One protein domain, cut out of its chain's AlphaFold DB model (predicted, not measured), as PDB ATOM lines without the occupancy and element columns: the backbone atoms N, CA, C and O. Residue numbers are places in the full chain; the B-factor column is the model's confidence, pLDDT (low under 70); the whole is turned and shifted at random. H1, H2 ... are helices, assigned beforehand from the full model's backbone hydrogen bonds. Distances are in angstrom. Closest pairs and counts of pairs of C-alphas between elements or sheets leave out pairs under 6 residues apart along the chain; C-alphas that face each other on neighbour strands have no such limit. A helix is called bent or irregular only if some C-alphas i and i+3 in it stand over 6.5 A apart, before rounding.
ATOM      1  N   GLN A  13     127.123 191.845 152.194       79.75
ATOM      2  CA  GLN A  13     128.273 191.733 151.299       79.75
ATOM      3  C   GLN A  13     129.598 191.888 152.058       79.75
ATOM      4  O   GLN A  13     130.529 191.129 151.803       79.75
ATOM      5  N   ASN A  14     129.659 192.818 153.018       78.19
ATOM      6  CA  ASN A  14     130.864 193.087 153.799       78.19
ATOM      7  C   ASN A  14     131.220 191.926 154.749       78.19
ATOM      8  O   ASN A  14     132.380 191.525 154.830       78.19
ATOM      9  N   ASN A  15     130.219 191.320 155.402       74.75
ATOM     10  CA  ASN A  15     130.427 190.121 156.222       74.75
ATOM     11  C   ASN A  15     130.946 188.945 155.381       74.75
ATOM     12  O   ASN A  15     131.893 188.273 155.776       74.75
ATOM     13  N   HIS A  16     130.388 188.732 154.186       76.81
ATOM     14  CA  HIS A  16     130.787 187.618 153.326       76.81
ATOM     15  C   HIS A  16     132.206 187.782 152.750       76.81
ATOM     16  O   HIS A  16     132.922 186.789 152.588       76.81
ATOM     17  N   SER A  17     132.635 189.021 152.462       75.38
ATOM     18  CA  SER A  17     134.026 189.310 152.094       75.38
ATOM     19  C   SER A  17     134.977 189.084 153.268       75.38
ATOM     20  O   SER A  17     136.006 188.433 153.098       75.38
ATOM     21  N   GLN A  18     134.601 189.518 154.469       78.06
ATOM     22  CA  GLN A  18     135.438 189.407 155.664       78.06
ATOM     23  C   GLN A  18     135.596 187.949 156.144       78.06
ATOM     24  O   GLN A  18     136.682 187.537 156.563       78.06
ATOM     25  N   ASP A  19     134.559 187.126 155.980       75.62
ATOM     26  CA  ASP A  19     134.620 185.679 156.218       75.62
ATOM     27  C   ASP A  19     135.498 184.957 155.182       75.62
ATOM     28  O   ASP A  19     136.194 183.992 155.504       75.62
ATOM     29  N   SER A  20     135.520 185.420 153.929       76.56
ATOM     30  CA  SER A  20     136.373 184.818 152.896       76.56
ATOM     31  C   SER A  20     137.865 185.107 153.122       76.56
ATOM     32  O   SER A  20     138.696 184.206 152.978       76.56
ATOM     33  N   GLU A  21     138.198 186.322 153.561       83.50
ATOM     34  CA  GLU A  21     139.570 186.762 153.845       83.50
ATOM     35  C   GLU A  21     140.131 186.106 155.120       83.50
ATOM     36  O   GLU A  21     141.278 185.650 155.157       83.50
ATOM     37  N   SER A  22     139.305 185.970 156.164       82.06
ATOM     38  CA  SER A  22     139.694 185.277 157.400       82.06
ATOM     39  C   SER A  22     139.949 183.781 157.171       82.06
ATOM     40  O   SER A  22     140.938 183.232 157.658       82.06
ATOM     41  N   ASN A  23     139.132 183.114 156.353       81.62
ATOM     42  CA  ASN A  23     139.347 181.707 156.012       81.62
ATOM     43  C   ASN A  23     140.596 181.495 155.141       81.62
ATOM     44  O   ASN A  23     141.330 180.526 155.351       81.62
ATOM     45  N   GLN A  24     140.884 182.402 154.200       88.00
ATOM     46  CA  GLN A  24     142.115 182.346 153.404       88.00
ATOM     47  C   GLN A  24     143.364 182.530 154.269       88.00
ATOM     48  O   GLN A  24     144.293 181.732 154.167       88.00
ATOM     49  N   THR A  25     143.366 183.509 155.176       84.12
ATOM     50  CA  THR A  25     144.500 183.745 156.082       84.12
ATOM     51  C   THR A  25     144.711 182.590 157.066       84.12
ATOM     52  O   THR A  25     145.853 182.211 157.321       84.12
ATOM     53  N   LEU A  26     143.650 181.951 157.571       84.31
ATOM     54  CA  LEU A  26     143.765 180.741 158.398       84.31
ATOM     55  C   LEU A  26     144.348 179.550 157.623       84.31
ATOM     56  O   LEU A  26     145.195 178.826 158.154       84.31
ATOM     57  N   LEU A  27     143.944 179.363 156.363       86.44
ATOM     58  CA  LEU A  27     144.506 178.327 155.495       86.44
ATOM     59  C   LEU A  27     145.980 178.595 155.175       86.44
ATOM     60  O   LEU A  27     146.796 177.673 155.239       86.44
ATOM     61  N   GLU A  28     146.344 179.843 154.883       86.75
ATOM     62  CA  GLU A  28     147.720 180.234 154.570       86.75
ATOM     63  C   GLU A  28     148.636 180.105 155.797       86.75
ATOM     64  O   GLU A  28     149.732 179.539 155.711       86.75
ATOM     65  N   ASN A  29     148.146 180.511 156.972       85.38
ATOM     66  CA  ASN A  29     148.835 180.341 158.249       85.38
ATOM     67  C   ASN A  29     149.002 178.861 158.615       85.38
ATOM     68  O   ASN A  29     150.081 178.470 159.066       85.38
ATOM     69  N   GLY A  30     147.988 178.022 158.368       80.81
ATOM     70  CA  GLY A  30     148.040 176.568 158.568       80.81
ATOM     71  C   GLY A  30     149.006 175.853 157.612       80.81
ATOM     72  O   GLY A  30     149.733 174.936 158.003       80.81
ATOM     73  N   LEU A  31     149.068 176.293 156.353       86.25
ATOM     74  CA  LEU A  31     150.030 175.801 155.362       86.25
ATOM     75  C   LEU A  31     151.460 176.237 155.701       86.25
ATOM     76  O   LEU A  31     152.384 175.430 155.589       86.25
ATOM     77  N   SER A  32     151.647 177.480 156.147       76.62
ATOM     78  CA  SER A  32     152.941 178.029 156.565       76.62
ATOM     79  C   SER A  32     153.484 177.322 157.810       76.62
ATOM     80  O   SER A  32     154.631 176.870 157.799       76.62
ATOM     81  N   THR A  33     152.649 177.113 158.835       78.56
ATOM     82  CA  THR A  33     153.014 176.337 160.035       78.56
ATOM     83  C   THR A  33     153.369 174.897 159.685       78.56
ATOM     84  O   THR A  33     154.478 174.468 159.997       78.56
ATOM     85  N   LYS A  34     152.537 174.178 158.911       73.50
ATOM     86  CA  LYS A  34     152.885 172.817 158.450       73.50
ATOM     87  C   LYS A  34     154.161 172.770 157.609       73.50
ATOM     88  O   LYS A  34     154.910 171.793 157.667       73.50
ATOM     89  N   ARG A  35     154.415 173.785 156.779       72.38
ATOM     90  CA  ARG A  35     155.630 173.866 155.953       72.38
ATOM     91  C   ARG A  35     156.865 174.120 156.812       72.38
ATOM     92  O   ARG A  35     157.911 173.545 156.517       72.38
ATOM     93  N   LYS A  36     156.741 174.941 157.856       70.50
ATOM     94  CA  LYS A  36     157.804 175.242 158.819       70.50
ATOM     95  C   LYS A  36     158.137 174.014 159.670       70.50
ATOM     96  O   LYS A  36     159.288 173.593 159.672       70.50
ATOM     97  N   GLU A  37     157.128 173.342 160.224       68.00
ATOM     98  CA  GLU A  37     157.288 172.073 160.951       68.00
ATOM     99  C   GLU A  37     157.937 170.985 160.085       68.00
ATOM    100  O   GLU A  37     158.859 170.295 160.515       68.00
ATOM    101  N   ARG A  38     157.517 170.850 158.817       62.91
ATOM    102  CA  ARG A  38     158.107 169.867 157.893       62.91
ATOM    103  C   ARG A  38     159.572 170.181 157.575       62.91
ATOM    104  O   ARG A  38     160.368 169.254 157.452       62.91
ATOM    105  N   LYS A  39     159.922 171.462 157.413       59.94
ATOM    106  CA  LYS A  39     161.295 171.901 157.124       59.94
ATOM    107  C   LYS A  39     162.223 171.753 158.324       59.94
ATOM    108  O   LYS A  39     163.378 171.422 158.102       59.94
ATOM    109  N   GLU A  40     161.739 171.950 159.547       63.56
ATOM    110  CA  GLU A  40     162.525 171.723 160.768       63.56
ATOM    111  C   GLU A  40     162.658 170.224 161.085       63.56
ATOM    112  O   GLU A  40     163.731 169.767 161.463       63.56
ATOM    113  N   ALA A  41     161.645 169.399 160.802       60.50
ATOM    114  CA  ALA A  41     161.724 167.948 161.000       60.50
ATOM    115  C   ALA A  41     162.643 167.213 159.996       60.50
ATOM    116  O   ALA A  41     163.160 166.135 160.300       60.50
ATOM    117  N   LEU A  42     162.848 167.757 158.791       63.34
ATOM    118  CA  LEU A  42     163.669 167.144 157.736       63.34
ATOM    119  C   LEU A  42     165.177 167.029 158.079       63.34
ATOM    120  O   LEU A  42     165.716 165.928 157.930       63.34
ATOM    121  N   PRO A  43     165.875 168.084 158.561       62.72
ATOM    122  CA  PRO A  43     167.285 167.998 158.949       62.72
ATOM    123  C   PRO A  43     167.497 167.091 160.166       62.72
ATOM    124  O   PRO A  43     168.480 166.354 160.210       62.72
ATOM    125  N   HIS A  44     166.552 167.058 161.111       63.59
ATOM    126  CA  HIS A  44     166.622 166.160 162.268       63.59
ATOM    127  C   HIS A  44     166.514 164.679 161.873       63.59
ATOM    128  O   HIS A  44     167.230 163.842 162.421       63.59
ATOM    129  N   LYS A  45     165.684 164.344 160.874       67.50
ATOM    130  CA  LYS A  45     165.593 162.972 160.343       67.50
ATOM    131  C   LYS A  45     166.867 162.540 159.615       67.50
ATOM    132  O   LYS A  45     167.315 161.415 159.819       67.50
ATOM    133  N   ALA A  46     167.468 163.422 158.817       68.81
ATOM    134  CA  ALA A  46     168.723 163.136 158.116       68.81
ATOM    135  C   ALA A  46     169.906 162.949 159.085       68.81
ATOM    136  O   ALA A  46     170.704 162.028 158.921       68.81
ATOM    137  N   PHE A  47     169.980 163.768 160.138       73.00
ATOM    138  CA  PHE A  47     170.990 163.641 161.191       73.00
ATOM    139  C   PHE A  47     170.867 162.315 161.958       73.00
ATOM    140  O   PHE A  47     171.854 161.613 162.164       73.00
ATOM    141  N   SER A  48     169.637 161.927 162.301       68.88
ATOM    142  CA  SER A  48     169.324 160.651 162.956       68.88
ATOM    143  C   SER A  48     169.723 159.438 162.095       68.88
ATOM    144  O   SER A  48     170.322 158.482 162.586       68.88
ATOM    145  N   PHE A  49     169.497 159.519 160.779       73.31
ATOM    146  CA  PHE A  49     169.911 158.507 159.802       73.31
ATOM    147  C   PHE A  49     171.438 158.371 159.703       73.31
ATOM    148  O   PHE A  49     171.970 157.266 159.601       73.31
ATOM    149  N   CYS A  50     172.149 159.500 159.757       74.75
ATOM    150  CA  CYS A  50     173.607 159.537 159.720       74.75
ATOM    151  C   CYS A  50     174.214 158.915 160.989       74.75
ATOM    152  O   CYS A  50     175.133 158.106 160.888       74.75
ATOM    153  N   ILE A  51     173.638 159.199 162.166       75.88
ATOM    154  CA  ILE A  51     174.022 158.557 163.436       75.88
ATOM    155  C   ILE A  51     173.785 157.043 163.391       75.88
ATOM    156  O   ILE A  51     174.645 156.288 163.836       75.88
ATOM    157  N   PHE A  52     172.656 156.590 162.839       73.56
ATOM    158  CA  PHE A  52     172.367 155.161 162.687       73.56
ATOM    159  C   PHE A  52     173.419 154.457 161.821       73.56
ATOM    160  O   PHE A  52     173.998 153.456 162.240       73.56
ATOM    161  N   PHE A  53     173.716 155.007 160.641       76.88
ATOM    162  CA  PHE A  53     174.733 154.447 159.749       76.88
ATOM    163  C   PHE A  53     176.122 154.448 160.388       76.88
ATOM    164  O   PHE A  53     176.837 153.456 160.284       76.88
ATOM    165  N   LEU A  54     176.485 155.523 161.091       76.19
ATOM    166  CA  LEU A  54     177.751 155.610 161.812       76.19
ATOM    167  C   LEU A  54     177.846 154.528 162.902       76.19
ATOM    168  O   LEU A  54     178.835 153.806 162.953       76.19
ATOM    169  N   ALA A  55     176.802 154.360 163.720       72.44
ATOM    170  CA  ALA A  55     176.759 153.357 164.785       72.44
ATOM    171  C   ALA A  55     176.865 151.913 164.260       72.44
ATOM    172  O   ALA A  55     177.429 151.062 164.941       72.44
ATOM    173  N   VAL A  56     176.354 151.639 163.055       73.25
ATOM    174  CA  VAL A  56     176.451 150.321 162.403       73.25
ATOM    175  C   VAL A  56     177.802 150.114 161.712       73.25
ATOM    176  O   VAL A  56     178.305 148.993 161.689       73.25
ATOM    177  N   LEU A  57     178.415 151.168 161.161       74.06
ATOM    178  CA  LEU A  57     179.722 151.068 160.506       74.06
ATOM    179  C   LEU A  57     180.881 150.962 161.498       74.06
ATOM    180  O   LEU A  57     181.831 150.243 161.205       74.06
ATOM    181  N   ILE A  58     180.815 151.638 162.650       73.56
ATOM    182  CA  ILE A  58     181.894 151.659 163.655       73.56
ATOM    183  C   ILE A  58     182.389 150.243 164.029       73.56
ATOM    184  O   ILE A  58     183.594 150.013 163.949       73.56
ATOM    185  N   PRO A  59     181.519 149.260 164.345       66.12
ATOM    186  CA  PRO A  59     181.946 147.891 164.657       66.12
ATOM    187  C   PRO A  59     182.521 147.118 163.461       66.12
ATOM    188  O   PRO A  59     183.208 146.120 163.654       66.12
ATOM    189  N   PHE A  60     182.215 147.544 162.231       66.12
ATOM    190  CA  PHE A  60     182.707 146.923 160.997       66.12
ATOM    191  C   PHE A  60     184.086 147.441 160.584       66.12
ATOM    192  O   PHE A  60     184.752 146.842 159.736       66.12
ATOM    193  N   ILE A  61     184.525 148.554 161.172       70.88
ATOM    194  CA  ILE A  61     185.860 149.081 160.949       70.88
ATOM    195  C   ILE A  61     186.839 148.138 161.657       70.88
ATOM    196  O   ILE A  61     186.886 148.052 162.881       70.88
ATOM    197  N   TRP A  62     187.619 147.417 160.852       54.47
ATOM    198  CA  TRP A  62     188.576 146.381 161.252       54.47
ATOM    199  C   TRP A  62     189.820 146.972 161.946       54.47
ATOM    200  O   TRP A  62     190.954 146.722 161.543       54.47
ATOM    201  N   ILE A  63     189.635 147.822 162.959       68.62
ATOM    202  CA  ILE A  63     190.735 148.336 163.776       68.62
ATOM    203  C   ILE A  63     190.930 147.381 164.960       68.62
ATOM    204  O   ILE A  63     189.972 147.108 165.687       68.62
ATOM    205  N   PRO A  64     192.154 146.879 165.201       63.78
ATOM    206  CA  PRO A  64     192.456 146.027 166.346       63.78
ATOM    207  C   PRO A  64     192.452 146.855 167.641       63.78
ATOM    208  O   PRO A  64     193.495 147.256 168.152       63.78
ATOM    209  N   PHE A  65     191.264 147.146 168.173       65.50
ATOM    210  CA  PHE A  65     191.104 147.805 169.467       65.50
ATOM    211  C   PHE A  65     191.232 146.797 170.625       65.50
ATOM    212  O   PHE A  65     190.832 145.636 170.498       65.50
ATOM    213  N   PRO A  66     191.741 147.215 171.801       76.50
ATOM    214  CA  PRO A  66     191.699 146.396 173.005       76.50
ATOM    215  C   PRO A  66     190.255 146.007 173.351       76.50
ATOM    216  O   PRO A  66     189.360 146.849 173.441       76.50
ATOM    217  N   SER A  67     190.047 144.716 173.622       72.69
ATOM    218  CA  SER A  67     188.733 144.075 173.809       72.69
ATOM    219  C   SER A  67     187.835 144.705 174.885       72.69
ATOM    220  O   SER A  67     186.616 144.527 174.857       72.69
ATOM    221  N   ARG A  68     188.415 145.448 175.838       77.25
ATOM    222  CA  ARG A  68     187.674 146.199 176.865       77.25
ATOM    223  C   ARG A  68     187.016 147.466 176.315       77.25
ATOM    224  O   ARG A  68     185.877 147.740 176.678       77.25
ATOM    225  N   LEU A  69     187.698 148.204 175.437       79.25
ATOM    226  CA  LEU A  69     187.168 149.446 174.866       79.25
ATOM    227  C   LEU A  69     186.045 149.157 173.865       79.25
ATOM    228  O   LEU A  69     184.998 149.785 173.953       79.25
ATOM    229  N   LEU A  70     186.195 148.115 173.040       78.56
ATOM    230  CA  LEU A  70     185.165 147.661 172.094       78.56
ATOM    231  C   LEU A  70     183.821 147.337 172.764       78.56
ATOM    232  O   LEU A  70     182.761 147.652 172.225       78.56
ATOM    233  N   ARG A  71     183.830 146.737 173.963       80.69
ATOM    234  CA  ARG A  71     182.584 146.471 174.707       80.69
ATOM    235  C   ARG A  71     181.916 147.756 175.173       80.69
ATOM    236  O   ARG A  71     180.710 147.913 175.022       80.69
ATOM    237  N   VAL A  72     182.690 148.675 175.743       84.81
ATOM    238  CA  VAL A  72     182.144 149.946 176.235       84.81
ATOM    239  C   VAL A  72     181.611 150.771 175.065       84.81
ATOM    240  O   VAL A  72     180.486 151.254 175.117       84.81
ATOM    241  N   GLU A  73     182.353 150.839 173.967       82.38
ATOM    242  CA  GLU A  73     181.944 151.538 172.753       82.38
ATOM    243  C   GLU A  73     180.653 150.972 172.156       82.38
ATOM    244  O   GLU A  73     179.706 151.722 171.930       82.38
ATOM    245  N   THR A  74     180.558 149.651 171.977       82.69
ATOM    246  CA  THR A  74     179.346 149.025 171.425       82.69
ATOM    247  C   THR A  74     178.135 149.207 172.343       82.69
ATOM    248  O   THR A  74     177.045 149.504 171.858       82.69
ATOM    249  N   THR A  75     178.302 149.120 173.668       86.38
ATOM    250  CA  THR A  75     177.198 149.378 174.616       86.38
ATOM    251  C   THR A  75     176.713 150.826 174.581       86.38
ATOM    252  O   THR A  75     175.505 151.058 174.532       86.38
ATOM    253  N   ILE A  76     177.628 151.801 174.535       85.81
ATOM    254  CA  ILE A  76     177.282 153.222 174.415       85.81
ATOM    255  C   ILE A  76     176.609 153.488 173.066       85.81
ATOM    256  O   ILE A  76     175.559 154.129 173.030       85.81
ATOM    257  N   ALA A  77     177.152 152.950 171.971       82.44
ATOM    258  CA  ALA A  77     176.568 153.078 170.639       82.44
ATOM    259  C   ALA A  77     175.135 152.530 170.602       82.44
ATOM    260  O   ALA A  77     174.231 153.199 170.106       82.44
ATOM    261  N   THR A  78     174.899 151.361 171.205       84.12
ATOM    262  CA  THR A  78     173.565 150.740 171.272       84.12
ATOM    263  C   THR A  78     172.606 151.563 172.139       84.12
ATOM    264  O   THR A  78     171.457 151.779 171.758       84.12
ATOM    265  N   ALA A  79     173.068 152.083 173.280       85.44
ATOM    266  CA  ALA A  79     172.260 152.929 174.158       85.44
ATOM    267  C   ALA A  79     171.832 154.234 173.466       85.44
ATOM    268  O   ALA A  79     170.660 154.618 173.524       85.44
ATOM    269  N   VAL A  80     172.761 154.885 172.756       82.62
ATOM    270  CA  VAL A  80     172.470 156.064 171.932       82.62
ATOM    271  C   VAL A  80     171.485 155.702 170.820       82.62
ATOM    272  O   VAL A  80     170.512 156.425 170.620       82.62
ATOM    273  N   LEU A  81     171.668 154.560 170.152       81.12
ATOM    274  CA  LEU A  81     170.772 154.094 169.093       81.12
ATOM    275  C   LEU A  81     169.329 153.920 169.582       81.12
ATOM    276  O   LEU A  81     168.397 154.384 168.926       81.12
ATOM    277  N   ILE A  82     169.138 153.309 170.755       82.00
ATOM    278  CA  ILE A  82     167.818 153.116 171.373       82.00
ATOM    279  C   ILE A  82     167.199 154.465 171.765       82.00
ATOM    280  O   ILE A  82     166.019 154.712 171.498       82.00
ATOM    281  N   PHE A  83     167.984 155.362 172.370       81.75
ATOM    282  CA  PHE A  83     167.508 156.686 172.777       81.75
ATOM    283  C   PHE A  83     167.058 157.527 171.575       81.75
ATOM    284  O   PHE A  83     165.966 158.101 171.583       81.75
ATOM    285  N   VAL A  84     167.863 157.549 170.513       75.25
ATOM    286  CA  VAL A  84     167.553 158.253 169.264       75.25
ATOM    287  C   VAL A  84     166.374 157.575 168.548       75.25
ATOM    288  O   VAL A  84     165.476 158.262 168.059       75.25
ATOM    289  N   GLY A  85     166.295 156.242 168.559       74.69
ATOM    290  CA  GLY A  85     165.157 155.487 168.027       74.69
ATOM    291  C   GLY A  85     163.821 155.872 168.677       74.69
ATOM    292  O   GLY A  85     162.834 156.074 167.967       74.69
ATOM    293  N   LYS A  86     163.806 156.066 170.005       74.19
ATOM    294  CA  LYS A  86     162.626 156.516 170.764       74.19
ATOM    295  C   LYS A  86     162.218 157.955 170.431       74.19
ATOM    296  O   LYS A  86     161.032 158.221 170.276       74.19
ATOM    297  N   GLN A  87     163.183 158.872 170.342       66.75
ATOM    298  CA  GLN A  87     162.918 160.303 170.140       66.75
ATOM    299  C   GLN A  87     162.494 160.639 168.704       66.75
ATOM    300  O   GLN A  87     161.619 161.473 168.492       66.75
ATOM    301  N   PHE A  88     163.094 159.984 167.707       64.06
ATOM    302  CA  PHE A  88     162.914 160.352 166.298       64.06
ATOM    303  C   PHE A  88     161.967 159.430 165.524       64.06
ATOM    304  O   PHE A  88     161.817 159.622 164.317       64.06
ATOM    305  N   GLN A  89     161.344 158.448 166.198       61.88
ATOM    306  CA  GLN A  89     160.509 157.403 165.590       61.88
ATOM    307  C   GLN A  89     161.099 156.929 164.258       61.88
ATOM    308  O   GLN A  89     160.499 157.081 163.190       61.88
ATOM    309  N   MET A  90     162.339 156.433 164.315       64.75
ATOM    310  CA  MET A  90     163.045 155.983 163.121       64.75
ATOM    311  C   MET A  90     162.265 154.837 162.473       64.75
ATOM    312  O   MET A  90     162.343 153.692 162.909       64.75
ATOM    313  N   HIS A  91     161.544 155.144 161.395       61.12
ATOM    314  CA  HIS A  91     160.727 154.174 160.661       61.12
ATOM    315  C   HIS A  91     161.553 152.989 160.128       61.12
ATOM    316  O   HIS A  91     161.010 151.918 159.890       61.12
ATOM    317  N   LEU A  92     162.871 153.166 159.985       62.03
ATOM    318  CA  LEU A  92     163.810 152.091 159.672       62.03
ATOM    319  C   LEU A  92     163.965 151.068 160.803       62.03
ATOM    320  O   LEU A  92     163.908 149.880 160.523       62.03
ATOM    321  N   LEU A  93     164.127 151.491 162.063       61.09
ATOM    322  CA  LEU A  93     164.242 150.548 163.189       61.09
ATOM    323  C   LEU A  93     162.929 149.806 163.443       61.09
ATOM    324  O   LEU A  93     162.942 148.666 163.885       61.09
ATOM    325  N   THR A  94     161.799 150.452 163.161       67.44
ATOM    326  CA  THR A  94     160.466 149.843 163.280       67.44
ATOM    327  C   THR A  94     160.064 149.067 162.020       67.44
ATOM    328  O   THR A  94     158.978 148.494 161.972       67.44
ATOM    329  N   ASN A  95     160.910 149.024 160.985       75.12
ATOM    330  CA  ASN A  95     160.595 148.269 159.781       75.12
ATOM    331  C   ASN A  95     160.565 146.770 160.105       75.12
ATOM    332  O   ASN A  95     161.552 146.210 160.585       75.12
ATOM    333  N   HIS A  96     159.452 146.120 159.767       74.31
ATOM    334  CA  HIS A  96     159.231 144.689 159.967       74.31
ATOM    335  C   HIS A  96     160.368 143.830 159.393       74.31
ATOM    336  O   HIS A  96     160.681 142.781 159.940       74.31
ATOM    337  N   VAL A  97     161.024 144.276 158.315       77.00
ATOM    338  CA  VAL A  97     162.152 143.547 157.707       77.00
ATOM    339  C   VAL A  97     163.387 143.528 158.613       77.00
ATOM    340  O   VAL A  97     164.017 142.486 158.761       77.00
ATOM    341  N   ILE A  98     163.745 144.660 159.226       76.75
ATOM    342  CA  ILE A  98     164.938 144.759 160.084       76.75
ATOM    343  C   ILE A  98     164.712 144.007 161.396       76.75
ATOM    344  O   ILE A  98     165.609 143.300 161.848       76.75
ATOM    345  N   VAL A  99     163.505 144.107 161.959       76.56
ATOM    346  CA  VAL A  99     163.103 143.330 163.140       76.56
ATOM    347  C   VAL A  99     163.170 141.831 162.841       76.56
ATOM    348  O   VAL A  99     163.851 141.107 163.553       76.56
ATOM    349  N   PHE A 100     162.605 141.387 161.714       76.56
ATOM    350  CA  PHE A 100     162.637 139.981 161.296       76.56
ATOM    351  C   PHE A 100     164.061 139.422 161.132       76.56
ATOM    352  O   PHE A 100     164.345 138.300 161.548       76.56
ATOM    353  N   ILE A 101     164.981 140.202 160.553       79.56
ATOM    354  CA  ILE A 101     166.397 139.809 160.450       79.56
ATOM    355  C   ILE A 101     167.030 139.705 161.845       79.56
ATOM    356  O   ILE A 101     167.800 138.778 162.099       79.56
ATOM    357  N   GLY A 102     166.699 140.637 162.741       74.88
ATOM    358  CA  GLY A 102     167.133 140.617 164.135       74.88
ATOM    359  C   GLY A 102     166.682 139.354 164.866       74.88
ATOM    360  O   GLY A 102     167.517 138.673 165.460       74.88
ATOM    361  N   ASP A 103     165.409 138.989 164.754       75.88
ATOM    362  CA  ASP A 103     164.863 137.829 165.461       75.88
ATOM    363  C   ASP A 103     165.494 136.510 164.958       75.88
ATOM    364  O   ASP A 103     165.930 135.662 165.742       75.88
ATOM    365  N   ILE A 104     165.697 136.377 163.639       80.25
ATOM    366  CA  ILE A 104     166.401 135.217 163.060       80.25
ATOM    367  C   ILE A 104     167.867 135.164 163.503       80.25
ATOM    368  O   ILE A 104     168.404 134.076 163.741       80.25
ATOM    369  N   SER A 105     168.533 136.320 163.623       79.75
ATOM    370  CA  SER A 105     169.958 136.383 163.969       79.75
ATOM    371  C   SER A 105     170.262 135.723 165.316       79.75
ATOM    372  O   SER A 105     171.303 135.079 165.467       79.75
ATOM    373  N   TYR A 106     169.325 135.801 166.264       78.31
ATOM    374  CA  TYR A 106     169.458 135.169 167.571       78.31
ATOM    375  C   TYR A 106     169.448 133.637 167.471       78.31
ATOM    376  O   TYR A 106     170.360 132.969 167.968       78.31
ATOM    377  N   SER A 107     168.465 133.076 166.761       80.06
ATOM    378  CA  SER A 107     168.367 131.628 166.525       80.06
ATOM    379  C   SER A 107     169.587 131.091 165.766       80.06
ATOM    380  O   SER A 107     170.114 130.020 166.079       80.06
ATOM    381  N   PHE A 108     170.089 131.865 164.804       79.25
ATOM    382  CA  PHE A 108     171.291 131.529 164.047       79.25
ATOM    383  C   PHE A 108     172.550 131.495 164.917       79.25
ATOM    384  O   PHE A 108     173.335 130.546 164.842       79.25
ATOM    385  N   TYR A 109     172.718 132.485 165.796       74.94
ATOM    386  CA  TYR A 109     173.860 132.561 166.703       74.94
ATOM    387  C   TYR A 109     173.948 131.352 167.649       74.94
ATOM    388  O   TYR A 109     175.041 130.871 167.934       74.94
ATOM    389  N   LEU A 110     172.825 130.786 168.084       78.88
ATOM    390  CA  LEU A 110     172.829 129.580 168.921       78.88
ATOM    391  C   LEU A 110     173.301 128.322 168.175       78.88
ATOM    392  O   LEU A 110     173.988 127.479 168.752       78.88
ATOM    393  N   LEU A 111     172.948 128.190 166.895       78.69
ATOM    394  CA  LEU A 111     173.138 126.952 166.134       78.69
ATOM    395  C   LEU A 111     174.411 126.931 165.285       78.69
ATOM    396  O   LEU A 111     174.933 125.853 165.000       78.69
ATOM    397  N   HIS A 112     174.945 128.090 164.897       79.44
ATOM    398  CA  HIS A 112     176.109 128.137 164.008       79.44
ATOM    399  C   HIS A 112     177.340 127.437 164.605       79.44
ATOM    400  O   HIS A 112     178.029 126.706 163.899       79.44
ATOM    401  N   TRP A 113     177.597 127.610 165.907       74.62
ATOM    402  CA  TRP A 113     178.766 127.039 166.574       74.62
ATOM    403  C   TRP A 113     178.732 125.502 166.650       74.62
ATOM    404  O   TRP A 113     179.681 124.880 166.167       74.62
ATOM    405  N   PRO A 114     177.668 124.843 167.164       75.31
ATOM    406  CA  PRO A 114     177.608 123.380 167.173       75.31
ATOM    407  C   PRO A 114     177.637 122.783 165.760       75.31
ATOM    408  O   PRO A 114     178.328 121.790 165.537       75.31
ATOM    409  N   VAL A 115     176.966 123.407 164.784       77.12
ATOM    410  CA  VAL A 115     177.015 122.954 163.383       77.12
ATOM    411  C   VAL A 115     178.434 123.064 162.820       77.12
ATOM    412  O   VAL A 115     178.915 122.127 162.187       77.12
ATOM    413  N   HIS A 116     179.138 124.163 163.095       73.75
ATOM    414  CA  HIS A 116     180.521 124.349 162.667       73.75
ATOM    415  C   HIS A 116     181.462 123.284 163.255       73.75
ATOM    416  O   HIS A 116     182.297 122.738 162.533       73.75
ATOM    417  N   VAL A 117     181.307 122.937 164.540       72.75
ATOM    418  CA  VAL A 117     182.096 121.874 165.187       72.75
ATOM    419  C   VAL A 117     181.837 120.514 164.529       72.75
ATOM    420  O   VAL A 117     182.789 119.808 164.199       72.75
ATOM    421  N   VAL A 118     180.571 120.163 164.281       75.69
ATOM    422  CA  VAL A 118     180.200 118.890 163.631       75.69
ATOM    423  C   VAL A 118     180.750 118.809 162.208       75.69
ATOM    424  O   VAL A 118     181.306 117.788 161.811       75.69
ATOM    425  N   VAL A 119     180.641 119.887 161.434       73.88
ATOM    426  CA  VAL A 119     181.117 119.907 160.046       73.88
ATOM    427  C   VAL A 119     182.639 119.817 159.967       73.88
ATOM    428  O   VAL A 119     183.153 119.057 159.146       73.88
ATOM    429  N   ARG A 120     183.362 120.511 160.854       69.94
ATOM    430  CA  ARG A 120     184.826 120.402 160.951       69.94
ATOM    431  C   ARG A 120     185.280 119.003 161.375       69.94
ATOM    432  O   ARG A 120     186.329 118.554 160.929       69.94
ATOM    433  N   TYR A 121     184.484 118.311 162.189       68.75
ATOM    434  CA  TYR A 121     184.748 116.928 162.581       68.75
ATOM    435  C   TYR A 121     184.525 115.932 161.429       68.75
ATOM    436  O   TYR A 121     185.348 115.046 161.217       68.75
ATOM    437  N   CYS A 122     183.441 116.080 160.662       70.56
ATOM    438  CA  CYS A 122     183.118 115.163 159.564       70.56
ATOM    439  C   CYS A 122     183.958 115.395 158.295       70.56
ATOM    440  O   CYS A 122     184.188 114.449 157.546       70.56
ATOM    441  N   TYR A 123     184.404 116.629 158.035       68.50
ATOM    442  CA  TYR A 123     185.102 117.000 156.797       68.50
ATOM    443  C   TYR A 123     186.313 117.916 157.059       68.50
ATOM    444  O   TYR A 123     186.251 119.109 156.756       68.50
ATOM    445  N   PRO A 124     187.428 117.379 157.587       64.88
ATOM    446  CA  PRO A 124     188.594 118.180 157.969       64.88
ATOM    447  C   PRO A 124     189.373 118.788 156.787       64.88
ATOM    448  O   PRO A 124     190.002 119.826 156.962       64.88
ATOM    449  N   GLU A 125     189.322 118.192 155.588       67.81
ATOM    450  CA  GLU A 125     190.189 118.593 154.457       67.81
ATOM    451  C   GLU A 125     189.480 119.356 153.324       67.81
ATOM    452  O   GLU A 125     190.116 119.762 152.353       67.81
ATOM    453  N   ASN A 126     188.168 119.594 153.426       68.94
ATOM    454  CA  ASN A 126     187.421 120.281 152.370       68.94
ATOM    455  C   ASN A 126     187.296 121.792 152.642       68.94
ATOM    456  O   ASN A 126     186.625 122.182 153.599       68.94
ATOM    457  N   PRO A 127     187.805 122.676 151.761       69.75
ATOM    458  CA  PRO A 127     187.702 124.130 151.938       69.75
ATOM    459  C   PRO A 127     186.262 124.666 151.819       69.75
ATOM    460  O   PRO A 127     185.978 125.786 152.234       69.75
ATOM    461  N   LEU A 128     185.333 123.865 151.280       70.38
ATOM    462  CA  LEU A 128     183.903 124.192 151.177       70.38
ATOM    463  C   LEU A 128     183.089 123.783 152.417       70.38
ATOM    464  O   LEU A 128     181.931 124.183 152.546       70.38
ATOM    465  N   ALA A 129     183.680 123.015 153.339       66.50
ATOM    466  CA  ALA A 129     183.031 122.575 154.571       66.50
ATOM    467  C   ALA A 129     182.421 123.736 155.395       66.50
ATOM    468  O   ALA A 129     181.240 123.648 155.734       66.50
ATOM    469  N   PRO A 130     183.114 124.864 155.665       67.31
ATOM    470  CA  PRO A 130     182.532 125.948 156.461       67.31
ATOM    471  C   PRO A 130     181.323 126.618 155.790       67.31
ATOM    472  O   PRO A 130     180.386 127.004 156.487       67.31
ATOM    473  N   PHE A 131     181.283 126.704 154.455       74.00
ATOM    474  CA  PHE A 131     180.130 127.250 153.725       74.00
ATOM    475  C   PHE A 131     178.906 126.338 153.823       74.00
ATOM    476  O   PHE A 131     177.795 126.819 154.046       74.00
ATOM    477  N   PHE A 132     179.107 125.022 153.719       74.38
ATOM    478  CA  PHE A 132     178.039 124.048 153.947       74.38
ATOM    479  C   PHE A 132     177.537 124.087 155.392       74.38
ATOM    480  O   PHE A 132     176.328 124.080 155.616       74.38
ATOM    481  N   GLY A 133     178.439 124.200 156.372       71.06
ATOM    482  CA  GLY A 133     178.063 124.375 157.776       71.06
ATOM    483  C   GLY A 133     177.251 125.646 158.009       71.06
ATOM    484  O   GLY A 133     176.230 125.605 158.695       71.06
ATOM    485  N   LEU A 134     177.627 126.750 157.363       76.19
ATOM    486  CA  LEU A 134     176.872 127.997 157.421       76.19
ATOM    487  C   LEU A 134     175.466 127.832 156.828       76.19
ATOM    488  O   LEU A 134     174.488 128.191 157.480       76.19
ATOM    489  N   ALA A 135     175.346 127.229 155.643       77.12
ATOM    490  CA  ALA A 135     174.061 127.001 154.982       77.12
ATOM    491  C   ALA A 135     173.134 126.094 155.809       77.12
ATOM    492  O   ALA A 135     171.956 126.402 155.988       77.12
ATOM    493  N   VAL A 136     173.677 125.011 156.371       77.25
ATOM    494  CA  VAL A 136     172.939 124.096 157.250       77.25
ATOM    495  C   VAL A 136     172.513 124.814 158.530       77.25
ATOM    496  O   VAL A 136     171.351 124.727 158.915       77.25
ATOM    497  N   SER A 137     173.401 125.589 159.156       76.75
ATOM    498  CA  SER A 137     173.052 126.361 160.355       76.75
ATOM    499  C   SER A 137     171.982 127.420 160.083       76.75
ATOM    500  O   SER A 137     171.086 127.589 160.904       76.75
ATOM    501  N   ALA A 138     172.010 128.067 158.913       76.06
ATOM    502  CA  ALA A 138     170.991 129.024 158.496       76.06
ATOM    503  C   ALA A 138     169.637 128.338 158.319       76.06
ATOM    504  O   ALA A 138     168.633 128.814 158.843       76.06
ATOM    505  N   PHE A 139     169.616 127.179 157.658       81.62
ATOM    506  CA  PHE A 139     168.398 126.401 157.468       81.62
ATOM    507  C   PHE A 139     167.801 125.918 158.799       81.62
ATOM    508  O   PHE A 139     166.605 126.102 159.035       81.62
ATOM    509  N   LEU A 140     168.625 125.355 159.694       75.88
ATOM    510  CA  LEU A 140     168.168 124.941 161.023       75.88
ATOM    511  C   LEU A 140     167.671 126.140 161.834       75.88
ATOM    512  O   LEU A 140     166.624 126.043 162.458       75.88
ATOM    513  N   ALA A 141     168.367 127.275 161.784       75.75
ATOM    514  CA  ALA A 141     167.952 128.487 162.478       75.75
ATOM    515  C   ALA A 141     166.613 129.022 161.974       75.75
ATOM    516  O   ALA A 141     165.766 129.377 162.785       75.75
ATOM    517  N   THR A 142     166.383 129.027 160.658       74.44
ATOM    518  CA  THR A 142     165.082 129.397 160.090       74.44
ATOM    519  C   THR A 142     163.989 128.424 160.536       74.44
ATOM    520  O   THR A 142     162.914 128.859 160.940       74.44
ATOM    521  N   MET A 143     164.253 127.115 160.531       75.50
ATOM    522  CA  MET A 143     163.290 126.120 161.021       75.50
ATOM    523  C   MET A 143     162.981 126.301 162.511       75.50
ATOM    524  O   MET A 143     161.815 126.307 162.894       75.50
ATOM    525  N   THR A 144     164.000 126.497 163.348       75.12
ATOM    526  CA  THR A 144     163.841 126.756 164.783       75.12
ATOM    527  C   THR A 144     163.091 128.059 165.032       75.12
ATOM    528  O   THR A 144     162.193 128.066 165.864       75.12
ATOM    529  N   TYR A 145     163.377 129.124 164.285       74.31
ATOM    530  CA  TYR A 145     162.656 130.393 164.370       74.31
ATOM    531  C   TYR A 145     161.154 130.205 164.109       74.31
ATOM    532  O   TYR A 145     160.318 130.564 164.938       74.31
ATOM    533  N   TYR A 146     160.795 129.542 163.005       72.81
ATOM    534  CA  TYR A 146     159.390 129.295 162.678       72.81
ATOM    535  C   TYR A 146     158.696 128.373 163.692       72.81
ATOM    536  O   TYR A 146     157.547 128.628 164.064       72.81
ATOM    537  N   LEU A 147     159.380 127.315 164.146       68.00
ATOM    538  CA  LEU A 147     158.819 126.286 165.030       68.00
ATOM    539  C   LEU A 147     158.784 126.674 166.504       68.00
ATOM    540  O   LEU A 147     157.890 126.224 167.210       68.00
ATOM    541  N   TYR A 148     159.751 127.445 166.988       65.75
ATOM    542  CA  TYR A 148     159.809 127.860 168.383       65.75
ATOM    543  C   TYR A 148     159.271 129.268 168.533       65.75
ATOM    544  O   TYR A 148     158.327 129.451 169.279       65.75
ATOM    545  N   GLU A 149     159.768 130.262 167.810       65.06
ATOM    546  CA  GLU A 149     159.422 131.653 168.111       65.06
ATOM    547  C   GLU A 149     157.951 131.962 167.791       65.06
ATOM    548  O   GLU A 149     157.199 132.392 168.663       65.06
ATOM    549  N   THR A 150     157.468 131.607 166.599       65.62
ATOM    550  CA  THR A 150     156.061 131.853 166.216       65.62
ATOM    551  C   THR A 150     155.045 130.987 166.964       65.62
ATOM    552  O   THR A 150     153.893 131.387 167.145       65.62
ATOM    553  N   GLN A 151     155.442 129.781 167.366       61.62
ATOM    554  CA  GLN A 151     154.522 128.767 167.879       61.62
ATOM    555  C   GLN A 151     154.544 128.706 169.413       61.62
ATOM    556  O   GLN A 151     153.480 128.645 170.021       61.62
ATOM    557  N   TYR A 152     155.709 128.824 170.060       62.22
ATOM    558  CA  TYR A 152     155.854 128.842 171.525       62.22
ATOM    559  C   TYR A 152     155.125 130.026 172.170       62.22
ATOM    560  O   TYR A 152     154.454 129.851 173.183       62.22
ATOM    561  N   LEU A 153     155.168 131.212 171.545       63.38
ATOM    562  CA  LEU A 153     154.418 132.402 171.980       63.38
ATOM    563  C   LEU A 153     152.891 132.201 171.970       63.38
ATOM    564  O   LEU A 153     152.161 132.945 172.623       63.38
ATOM    565  N   ARG A 154     152.401 131.194 171.239       65.19
ATOM    566  CA  ARG A 154     150.975 130.872 171.102       65.19
ATOM    567  C   ARG A 154     150.535 129.707 171.995       65.19
ATOM    568  O   ARG A 154     149.349 129.379 172.015       65.19
ATOM    569  N   TRP A 155     151.467 129.051 172.689       64.50
ATOM    570  CA  TRP A 155     151.205 127.843 173.471       64.50
ATOM    571  C   TRP A 155     150.818 128.169 174.911       64.50
ATOM    572  O   TRP A 155     151.270 129.146 175.503       64.50
ATOM    573  N   SER A 156     149.939 127.342 175.480       70.69
ATOM    574  CA  SER A 156     149.457 127.537 176.842       70.69
ATOM    575  C   SER A 156     150.559 127.206 177.869       70.69
ATOM    576  O   SER A 156     151.390 126.322 177.625       70.69
ATOM    577  N   PRO A 157     150.564 127.863 179.049       75.56
ATOM    578  CA  PRO A 157     151.557 127.637 180.103       75.56
ATOM    579  C   PRO A 157     151.828 126.161 180.464       75.56
ATOM    580  O   PRO A 157     152.996 125.818 180.650       75.56
ATOM    581  N   PRO A 158     150.829 125.248 180.540       79.06
ATOM    582  CA  PRO A 158     151.105 123.854 180.892       79.06
ATOM    583  C   PRO A 158     151.903 123.101 179.820       79.06
ATOM    584  O   PRO A 158     152.739 122.268 180.160       79.06
ATOM    585  N   THR A 159     151.704 123.399 178.534       80.38
ATOM    586  CA  THR A 159     152.439 122.724 177.455       80.38
ATOM    587  C   THR A 159     153.916 123.117 177.457       80.38
ATOM    588  O   THR A 159     154.783 122.275 177.226       80.38
TER     589      THR A 159
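AT A GLANCE: This is residues 13 to 159 of the 252 residues of an uncharacterized protein of Strongylus vulgaris (UniProt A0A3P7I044). One very long helix, H1, sticks out as a bare arm with its residues 13 to 40, and beyond them H2 folds back along it as a narrow hairpin. A short link leads to a second, separate group, in which the bent helix H3 is followed by H4, folding back along H3b and across residues 103 to 108 of H3a. The printed part has 147 residues with four named helices, in the order H1, H2, H3, H4, and no named strand: the class is all helix. The whole is extended, with a radius of gyration of the C-alphas of 26.4 A and spans of 94 by 47 by 32 A.

IN THESE COORDINATES: H1, residues 13 to 60, runs 71.2 A from C-alpha 13 at (128.273, 191.733, 151.299). H2 is residues 67 to 88, 31.4 A. H3, residues 96 to 122, was assigned as one helix by its hydrogen bonds but is bent: C-alphas 110 and 113 are 6.9 A apart. Its arms are H3a, residues 96 to 110, 22.2 A, and H3b, residues 113 to 122, 14.5 A. H4, residues 129 to 152, spans 32.6 A and ends at (155.854, 128.842, 171.525).

HOW THE PARTS SIT: H1 touches H2 with residues 44 to 59 alone, as a hairpin at a shallow tilt of 13 degrees, opposite ways; the closest C-alphas, of Ala 55 and Ala 77, are 5.9 A apart. H1 and H2 are apart from H3a, H3b and H4. H3b and H4 touch as a hairpin at a steep tilt of 40 degrees, the closest C-alphas being those of His 116 and Gly 133, 5.5 A. H3a touches H4 at a steep tilt of 66 degrees, closest at the C-alphas of Phe 108 and Ala 141, 4.8 A. Every O i to N i+4 pair is within hydrogen-bond range in H3b, against 40 of 44 in H1, 17 of 18 in H2, 10 of 11 in H3a and 18 of 20 in H4.

THE WHOLE: The two C-alphas farthest apart, of Gln 13 and Glu 125, are 95.9 A apart. The printed part has no cut, and its three links are short. The mean pLDDT of the printed part is 73.9; 43 residues are under 70, among them 37 to 46, 87 to 94 and 147 to 155.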